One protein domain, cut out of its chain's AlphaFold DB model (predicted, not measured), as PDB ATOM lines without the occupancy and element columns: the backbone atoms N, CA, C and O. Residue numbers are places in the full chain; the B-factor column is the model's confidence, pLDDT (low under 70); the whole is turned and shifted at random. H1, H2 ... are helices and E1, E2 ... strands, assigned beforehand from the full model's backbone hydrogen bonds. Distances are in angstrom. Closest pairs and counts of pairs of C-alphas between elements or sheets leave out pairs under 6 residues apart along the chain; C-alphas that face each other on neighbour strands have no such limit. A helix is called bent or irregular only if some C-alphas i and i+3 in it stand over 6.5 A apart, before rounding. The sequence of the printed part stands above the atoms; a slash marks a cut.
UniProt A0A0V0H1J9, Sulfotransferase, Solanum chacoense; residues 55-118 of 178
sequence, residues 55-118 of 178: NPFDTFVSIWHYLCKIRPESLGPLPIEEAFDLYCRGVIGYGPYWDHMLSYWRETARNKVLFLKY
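What this domain is: This is residues 55 to 118 of the 178 residues of the protein "Sulfotransferase" of Solanum chacoense (UniProt A0A0V0H1J9). The model is a loose, rod-shaped chain of two parts set one after the other along its longest axis: at one end H1 and H2 pack together at a steep angle, and at the other end H3 reaches outward and the strand E1 folds back beside it. The loop after H1 makes the far tip of the first part, where residues 70 to 75 stand free. The printed part has 64 residues with three named helices and one named strand, in the order H1, H2, H3, E1, and its class is mostly helix. E1 pairs with no named strand. The whole is loose, with a radius of gyration of the C-alphas of 14.4 A, and the C-alphas span 46 by 20 by 17 A.

Where its parts are: H1 is residues 56 to 70, 20.7 A from first to last C-alpha, and begins with C-alpha 56 at (51.565, -42.675, 16.696). H2 is residues 80 to 88. H3 is residues 97 to 110, 21.5 A long, and ends with C-alpha 110 at (64.684, -30.456, 33.533). H3 is neither bent nor irregular, but only just: C-alphas 106 and 109 are 6.3 A apart. E1 is residues 113 to 117, 12.6 A long, with C-alpha 117 at (62.646, -41.521, 19.168).

How they stand to each other: H1 touches H2 with residues 60 to 64 alone, and the closest C-alphas, those of Trp 64 and Ala 83, are 6.8 A apart. H1 and H2 run opposite ways at a steep tilt of 56 degrees. H1 and H3 are close but not clearly touching, with the closest C-alphas, those of Pro 56 and Tyr 97, 7.5 A apart. H2 and H3 are also close but not clearly touching, with the closest C-alphas, those of Tyr 87 and Tyr 97, 7.9 A apart; they run the same way at a steep tilt of 41 degrees. The closest C-alphas of H3 and E1 are those of Glu 107 and Val 113, 5.8 A apart. E1 is apart from H1 and from H2. In H1 and H2 every O i to N i+4 pair is within hydrogen-bond range, and in H3 6 of 10 are.

The domain as a whole: The two C-alphas farthest apart are those of Ser 74 and Arg 110, at 46.3 A, while those of Asn 55 and Tyr 118, the first and last printed, are 7.8 A apart. The printed part has no cut. The link from H3 to E1 is tight, and the links from H1 to H2 and from H2 to H3 are short. The mean pLDDT of the printed part is 93.9, and no printed residue is under 70.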
ATOM      1  N   ASN A  55      56.342 -42.939  16.235       97.69
ATOM      2  CA  ASN A  55      55.229 -42.458  15.419       97.69
ATOM      3  C   ASN A  55      53.879 -43.047  15.907       97.69
ATOM      4  O   ASN A  55      53.786 -44.263  16.118       97.69
ATOM      5  N   PRO A  56      52.838 -42.221  16.132       96.19
ATOM      6  CA  PRO A  56      51.565 -42.675  16.696       96.19
ATOM      7  C   PRO A  56      50.858 -43.725  15.831       96.19
ATOM      8  O   PRO A  56      50.253 -44.647  16.369       96.19
ATOM      9  N   PHE A  57      50.966 -43.645  14.503       96.62
ATOM     10  CA  PHE A  57      50.332 -44.604  13.595       96.62
ATOM     11  C   PHE A  57      51.022 -45.969  13.647       96.62
ATOM     12  O   PHE A  57      50.363 -46.999  13.785       96.62
ATOM     13  N   ASP A  58      52.355 -45.985  13.651       97.88
ATOM     14  CA  ASP A  58      53.127 -47.217  13.839       97.88
ATOM     15  C   ASP A  58      52.909 -47.817  15.235       97.88
ATOM     16  O   ASP A  58      52.862 -49.038  15.410       97.88
ATOM     17  N   THR A  59      52.773 -46.952  16.244       96.69
ATOM     18  CA  THR A  59      52.430 -47.342  17.616       96.69
ATOM     19  C   THR A  59      51.062 -48.015  17.655       96.69
ATOM     20  O   THR A  59      50.939 -49.092  18.240       96.69
ATOM     21  N   PHE A  60      50.061 -47.426  16.994       97.44
ATOM     22  CA  PHE A  60      48.714 -47.979  16.868       97.44
ATOM     23  C   PHE A  60      48.717 -49.366  16.209       97.44
ATOM     24  O   PHE A  60      48.185 -50.320  16.775       97.44
ATOM     25  N   VAL A  61      49.369 -49.514  15.054       97.69
ATOM     26  CA  VAL A  61      49.450 -50.811  14.362       97.69
ATOM     27  C   VAL A  61      50.112 -51.861  15.262       97.69
ATOM     28  O   VAL A  61      49.621 -52.984  15.393       97.69
ATOM     29  N   SER A  62      51.193 -51.487  15.953       95.88
ATOM     30  CA  SER A  62      51.894 -52.375  16.882       95.88
ATOM     31  C   SER A  62      51.016 -52.822  18.056       95.88
ATOM     32  O   SER A  62      51.020 -54.007  18.395       95.88
ATOM     33  N   ILE A  63      50.281 -51.904  18.698       93.75
ATOM     34  CA  ILE A  63      49.411 -52.254  19.830       93.75
ATOM     35  C   ILE A  63      48.179 -53.035  19.373       93.75
ATOM     36  O   ILE A  63      47.785 -53.965  20.066       93.75
ATOM     37  N   TRP A  64      47.623 -52.748  18.193       95.88
ATOM     38  CA  TRP A  64      46.523 -53.527  17.629       95.88
ATOM     39  C   TRP A  64      46.936 -54.983  17.388       95.88
ATOM     40  O   TRP A  64      46.285 -55.892  17.903       95.88
ATOM     41  N   HIS A  65      48.075 -55.227  16.728       95.00
ATOM     42  CA  HIS A  65      48.604 -56.587  16.564       95.00
ATOM     43  C   HIS A  65      48.876 -57.279  17.905       95.00
ATOM     44  O   HIS A  65      48.585 -58.468  18.061       95.00
ATOM     45  N   TYR A  66      49.420 -56.546  18.883       91.31
ATOM     46  CA  TYR A  66      49.632 -57.073  20.228       91.31
ATOM     47  C   TYR A  66      48.310 -57.492  20.880       91.31
ATOM     48  O   TYR A  66      48.204 -58.625  21.350       91.31
ATOM     49  N   LEU A  67      47.297 -56.620  20.861       90.56
ATOM     50  CA  LEU A  67      45.971 -56.883  21.415       90.56
ATOM     51  C   LEU A  67      45.311 -58.076  20.727       90.56
ATOM     52  O   LEU A  67      44.869 -58.978  21.427       90.56
ATOM     53  N   CYS A  68      45.328 -58.154  19.396       91.25
ATOM     54  CA  CYS A  68      44.801 -59.302  18.653       91.25
ATOM     55  C   CYS A  68      45.461 -60.627  19.067       91.25
ATOM     56  O   CYS A  68      44.792 -61.652  19.121       91.25
ATOM     57  N   LYS A  69      46.756 -60.613  19.414       88.75
ATOM     58  CA  LYS A  69      47.481 -61.809  19.873       88.75
ATOM     59  C   LYS A  69      47.148 -62.211  21.315       88.75
ATOM     60  O   LYS A  69      47.290 -63.383  21.656       88.75
ATOM     61  N   ILE A  70      46.783 -61.260  22.179       85.69
ATOM     62  CA  ILE A  70      46.534 -61.522  23.610       85.69
ATOM     63  C   ILE A  70      45.055 -61.532  24.000       85.69
ATOM     64  O   ILE A  70      44.738 -61.865  25.142       85.69
ATOM     65  N   ARG A  71      44.165 -61.125  23.094       85.69
ATOM     66  CA  ARG A  71      42.726 -61.041  23.328       85.69
ATOM     67  C   ARG A  71      42.151 -62.450  23.546       85.69
ATOM     68  O   ARG A  71      42.424 -63.333  22.737       85.69
ATOM     69  N   PRO A  72      41.362 -62.672  24.611       87.94
ATOM     70  CA  PRO A  72      40.644 -63.927  24.803       87.94
ATOM     71  C   PRO A  72      39.718 -64.233  23.624       87.94
ATOM     72  O   PRO A  72      39.014 -63.340  23.152       87.94
ATOM     73  N   GLU A  73      39.656 -65.500  23.208       86.19
ATOM     74  CA  GLU A  73      38.773 -65.949  22.116       86.19
ATOM     75  C   GLU A  73      37.299 -65.591  22.372       86.19
ATOM     76  O   GLU A  73      36.567 -65.256  21.443       86.19
ATOM     77  N   SER A  74      36.880 -65.569  23.643       90.81
ATOM     78  CA  SER A  74      35.521 -65.210  24.068       90.81
ATOM     79  C   SER A  74      35.096 -63.784  23.708       90.81
ATOM     80  O   SER A  74      33.901 -63.512  23.643       90.81
ATOM     81  N   LEU A  75      36.043 -62.870  23.476       88.88
ATOM     82  CA  LEU A  75      35.757 -61.479  23.113       88.88
ATOM     83  C   LEU A  75      35.671 -61.254  21.596       88.88
ATOM     84  O   LEU A  75      35.491 -60.110  21.169       88.88
ATOM     85  N   GLY A  76      35.839 -62.308  20.789       91.19
ATOM     86  CA  GLY A  76      35.866 -62.218  19.330       91.19
ATOM     87  C   GLY A  76      37.044 -61.394  18.784       91.19
ATOM     88  O   GLY A  76      37.894 -60.922  19.549       91.19
ATOM     89  N   PRO A  77      37.130 -61.217  17.453       91.62
ATOM     90  CA  PRO A  77      38.149 -60.372  16.836       91.62
ATOM     91  C   PRO A  77      37.970 -58.899  17.236       91.62
ATOM     92  O   PRO A  77      36.872 -58.469  17.574       91.62
ATOM     93  N   LEU A  78      39.055 -58.124  17.174       93.19
ATOM     94  CA  LEU A  78      39.026 -56.668  17.320       93.19
ATOM     95  C   LEU A  78      39.263 -56.033  15.938       93.19
ATOM     96  O   LEU A  78      40.416 -56.014  15.491       93.19
ATOM     97  N   PRO A  79      38.214 -55.548  15.247       96.38
ATOM     98  CA  PRO A  79      38.359 -54.841  13.977       96.38
ATOM     99  C   PRO A  79      39.335 -53.668  14.100       96.38
ATOM    100  O   PRO A  79      39.385 -52.991  15.131       96.38
ATOM    101  N   ILE A  80      40.136 -53.437  13.061       97.00
ATOM    102  CA  ILE A  80      41.172 -52.397  13.100       97.00
ATOM    103  C   ILE A  80      40.552 -50.999  13.175       97.00
ATOM    104  O   ILE A  80      41.078 -50.135  13.868       97.00
ATOM    105  N   GLU A  81      39.403 -50.792  12.539       97.69
ATOM    106  CA  GLU A  81      38.662 -49.533  12.527       97.69
ATOM    107  C   GLU A  81      38.128 -49.189  13.921       97.69
ATOM    108  O   GLU A  81      38.277 -48.057  14.381       97.69
ATOM    109  N   GLU A  82      37.572 -50.179  14.627       96.12
ATOM    110  CA  GLU A  82      37.108 -50.022  16.011       96.12
ATOM    111  C   GLU A  82      38.281 -49.704  16.945       96.12
ATOM    112  O   GLU A  82      38.223 -48.767  17.742       96.12
ATOM    113  N   ALA A  83      39.383 -50.448  16.819       96.00
ATOM    114  CA  ALA A  83      40.581 -50.189  17.606       96.00
ATOM    115  C   ALA A  83      41.159 -48.793  17.342       96.00
ATOM    116  O   ALA A  83      41.668 -48.156  18.267       96.00
ATOM    117  N   PHE A  84      41.103 -48.327  16.093       97.19
ATOM    118  CA  PHE A  84      41.605 -47.016  15.707       97.19
ATOM    119  C   PHE A  84      40.748 -45.889  16.287       97.19
ATOM    120  O   PHE A  84      41.310 -44.952  16.849       97.19
ATOM    121  N   ASP A  85      39.413 -46.005  16.250       97.69
ATOM    122  CA  ASP A  85      38.513 -45.045  16.913       97.69
ATOM    123  C   ASP A  85      38.829 -44.935  18.411       97.69
ATOM    124  O   ASP A  85      39.046 -43.838  18.936       97.69
ATOM    125  N   LEU A  86      38.950 -46.080  19.092       96.56
ATOM    126  CA  LEU A  86      39.310 -46.133  20.509       96.56
ATOM    127  C   LEU A  86      40.675 -45.483  20.774       96.56
ATOM    128  O   LEU A  86      40.805 -44.691  21.709       96.56
ATOM    129  N   TYR A  87      41.677 -45.761  19.937       96.19
ATOM    130  CA  TYR A  87      43.003 -45.150  20.030       96.19
ATOM    131  C   TYR A  87      42.949 -43.623  19.873       96.19
ATOM    132  O   TYR A  87      43.507 -42.904  20.704       96.19
ATOM    133  N   CYS A  88      42.234 -43.116  18.863       95.94
ATOM    134  CA  CYS A  88      42.057 -41.683  18.620       95.94
ATOM    135  C   CYS A  88      41.334 -40.976  19.770       95.94
ATOM    136  O   CYS A  88      41.676 -39.846  20.113       95.94
ATOM    137  N   ARG A  89      40.377 -41.655  20.410       96.88
ATOM    138  CA  ARG A  89      39.670 -41.165  21.602       96.88
ATOM    139  C   ARG A  89      40.481 -41.304  22.894       96.88
ATOM    140  O   ARG A  89      40.000 -40.918  23.956       96.88
ATOM    141  N   GLY A  90      41.686 -41.874  22.825       94.50
ATOM    142  CA  GLY A  90      42.548 -42.122  23.980       94.50
ATOM    143  C   GLY A  90      42.101 -43.288  24.865       94.50
ATOM    144  O   GLY A  90      42.680 -43.493  25.930       94.50
ATOM    145  N   VAL A  91      41.111 -44.073  24.432       94.38
ATOM    146  CA  VAL A  91      40.566 -45.237  25.146       94.38
ATOM    147  C   VAL A  91      41.408 -46.469  24.821       94.38
ATOM    148  O   VAL A  91      40.973 -47.431  24.195       94.38
ATOM    149  N   ILE A  92      42.668 -46.422  25.239       87.69
ATOM    150  CA  ILE A  92      43.621 -47.519  25.104       87.69
ATOM    151  C   ILE A  92      44.494 -47.585  26.357       87.69
ATOM    152  O   ILE A  92      44.614 -46.599  27.085       87.69
ATOM    153  N   GLY A  93      45.094 -48.744  26.636       84.75
ATOM    154  CA  GLY A  93      45.970 -48.913  27.795       84.75
ATOM    155  C   GLY A  93      47.027 -47.806  27.872       84.75
ATOM    156  O   GLY A  93      47.765 -47.593  26.913       84.75
ATOM    157  N   TYR A  94      47.078 -47.117  29.017       88.44
ATOM    158  CA  TYR A  94      47.979 -45.988  29.296       88.44
ATOM    159  C   TYR A  94      47.808 -44.748  28.394       88.44
ATOM    160  O   TYR A  94      48.662 -43.862  28.401       88.44
ATOM    161  N   GLY A  95      46.716 -44.662  27.629       89.75
ATOM    162  CA  GLY A  95      46.359 -43.476  26.855       89.75
ATOM    163  C   GLY A  95      45.834 -42.315  27.718       89.75
ATOM    164  O   GLY A  95      45.647 -42.478  28.926       89.75
ATOM    165  N   PRO A  96      45.566 -41.144  27.104       96.00
ATOM    166  CA  PRO A  96      45.727 -40.838  25.677       96.00
ATOM    167  C   PRO A  96      47.198 -40.709  25.248       96.00
ATOM    168  O   PRO A  96      48.032 -40.200  25.994       96.00
ATOM    169  N   TYR A  97      47.528 -41.152  24.030       95.62
ATOM    170  CA  TYR A  97      48.917 -41.199  23.544       95.62
ATOM    171  C   TYR A  97      49.616 -39.829  23.584       95.62
ATOM    172  O   TYR A  97      50.755 -39.725  24.045       95.62
ATOM    173  N   TRP A  98      48.938 -38.774  23.118       95.25
ATOM    174  CA  TRP A  98      49.524 -37.435  23.041       95.25
ATOM    175  C   TRP A  98      49.824 -36.869  24.423       95.25
ATOM    176  O   TRP A  98      50.928 -36.380  24.643       95.25
ATOM    177  N   ASP A  99      48.890 -36.993  25.365       96.19
ATOM    178  CA  ASP A  99      49.092 -36.556  26.747       96.19
ATOM    179  C   ASP A  99      50.217 -37.343  27.419       96.19
ATOM    180  O   ASP A  99      51.080 -36.758  28.079       96.19
ATOM    181  N   HIS A 100      50.263 -38.658  27.185       96.69
ATOM    182  CA  HIS A 100      51.335 -39.515  27.672       96.69
ATOM    183  C   HIS A 100      52.697 -39.014  27.174       96.69
ATOM    184  O   HIS A 100      53.564 -38.679  27.981       96.69
ATOM    185  N   MET A 101      52.870 -38.870  25.859       97.00
ATOM    186  CA  MET A 101      54.109 -38.380  25.253       97.00
ATOM    187  C   MET A 101      54.470 -36.958  25.708       97.00
ATOM    188  O   MET A 101      55.611 -36.719  26.108       97.00
ATOM    189  N   LEU A 102      53.521 -36.017  25.673       96.19
ATOM    190  CA  LEU A 102      53.754 -34.619  26.048       96.19
ATOM    191  C   LEU A 102      54.171 -34.484  27.512       96.19
ATOM    192  O   LEU A 102      55.007 -33.636  27.825       96.19
ATOM    193  N   SER A 103      53.622 -35.318  28.401       95.44
ATOM    194  CA  SER A 103      53.972 -35.293  29.822       95.44
ATOM    195  C   SER A 103      55.454 -35.601  30.057       95.44
ATOM    196  O   SER A 103      56.108 -34.875  30.795       95.44
ATOM    197  N   TYR A 104      56.013 -36.595  29.362       97.38
ATOM    198  CA  TYR A 104      57.440 -36.916  29.435       97.38
ATOM    199  C   TYR A 104      58.307 -35.920  28.661       97.38
ATOM    200  O   TYR A 104      59.385 -35.558  29.126       97.38
ATOM    201  N   TRP A 105      57.838 -35.439  27.504       96.88
ATOM    202  CA  TRP A 105      58.563 -34.448  26.707       96.88
ATOM    203  C   TRP A 105      58.847 -33.167  27.500       96.88
ATOM    204  O   TRP A 105      59.959 -32.654  27.458       96.88
ATOM    205  N   ARG A 106      57.879 -32.667  28.278       95.38
ATOM    206  CA  ARG A 106      58.044 -31.447  29.096       95.38
ATOM    207  C   ARG A 106      59.150 -31.562  30.149       95.38
ATOM    208  O   ARG A 106      59.759 -30.559  30.508       95.38
ATOM    209  N   GLU A 107      59.442 -32.773  30.607       94.62
ATOM    210  CA  GLU A 107      60.435 -33.040  31.653       94.62
ATOM    211  C   GLU A 107      61.865 -33.176  31.103       94.62
ATOM    212  O   GLU A 107      62.830 -33.207  31.872       94.62
ATOM    213  N   THR A 108      62.027 -33.184  29.774       93.00
ATOM    214  CA  THR A 108      63.346 -33.123  29.119       93.00
ATOM    215  C   THR A 108      64.080 -31.828  29.449       93.00
ATOM    216  O   THR A 108      65.270 -31.857  29.741       93.00
ATOM    217  N   ALA A 109      63.359 -30.702  29.528       89.88
ATOM    218  CA  ALA A 109      63.914 -29.397  29.886       89.88
ATOM    219  C   ALA A 109      64.514 -29.358  31.305       89.88
ATOM    220  O   ALA A 109      65.305 -28.472  31.619       89.88
ATOM    221  N   ARG A 110      64.147 -30.314  32.171       87.06
ATOM    222  CA  ARG A 110      64.684 -30.456  33.533       87.06
ATOM    223  C   ARG A 110      65.843 -31.454  33.616       87.06
ATOM    224  O   ARG A 110      66.251 -31.800  34.720       87.06
ATOM    225  N   ASN A 111      66.330 -31.967  32.481       85.31
ATOM    226  CA  ASN A 111      67.341 -33.032  32.386       85.31
ATOM    227  C   ASN A 111      66.985 -34.309  33.177       85.31
ATOM    228  O   ASN A 111      67.848 -35.121  33.504       85.31
ATOM    229  N   LYS A 112      65.699 -34.499  33.491       91.12
ATOM    230  CA  LYS A 112      65.173 -35.649  34.239       91.12
ATOM    231  C   LYS A 112      64.875 -36.833  33.322       91.12
ATOM    232  O   LYS A 112      64.994 -37.990  33.735       91.12
ATOM    233  N   VAL A 113      64.469 -36.520  32.092       97.12
ATOM    234  CA  VAL A 113      64.058 -37.471  31.062       97.12
ATOM    235  C   VAL A 113      64.994 -37.362  29.861       97.12
ATOM    236  O   VAL A 113      65.086 -36.296  29.254       97.12
ATOM    237  N   LEU A 114      65.622 -38.472  29.475       97.88
ATOM    238  CA  LEU A 114      66.178 -38.642  28.136       97.88
ATOM    239  C   LEU A 114      65.053 -39.092  27.208       97.88
ATOM    240  O   LEU A 114      64.502 -40.180  27.376       97.88
ATOM    241  N   PHE A 115      64.703 -38.250  26.242       97.81
ATOM    242  CA  PHE A 115      63.636 -38.531  25.289       97.81
ATOM    243  C   PHE A 115      64.224 -39.012  23.966       97.81
ATOM    244  O   PHE A 115      64.821 -38.241  23.218       97.81
ATOM    245  N   LEU A 116      64.035 -40.294  23.685       97.75
ATOM    246  CA  LEU A 116      64.486 -40.965  22.476       97.75
ATOM    247  C   LEU A 116      63.320 -41.140  21.506       97.75
ATOM    248  O   LEU A 116      62.171 -41.305  21.922       97.75
ATOM    249  N   LYS A 117      63.615 -41.158  20.206       97.56
ATOM    250  CA  LYS A 117      62.646 -41.521  19.168       97.56
ATOM    251  C   LYS A 117      63.029 -42.851  18.541       97.56
ATOM    252  O   LYS A 117      64.180 -43.063  18.167       97.56
ATOM    253  N   TYR A 118      62.055 -43.739  18.409       97.94
ATOM    254  CA  TYR A 118      62.216 -45.069  17.840       97.94
ATOM    255  C   TYR A 118      62.784 -45.027  16.423       97.94
ATOM    256  O   TYR A 118      63.663 -45.813  16.083       97.94
TER     257      TYR A 118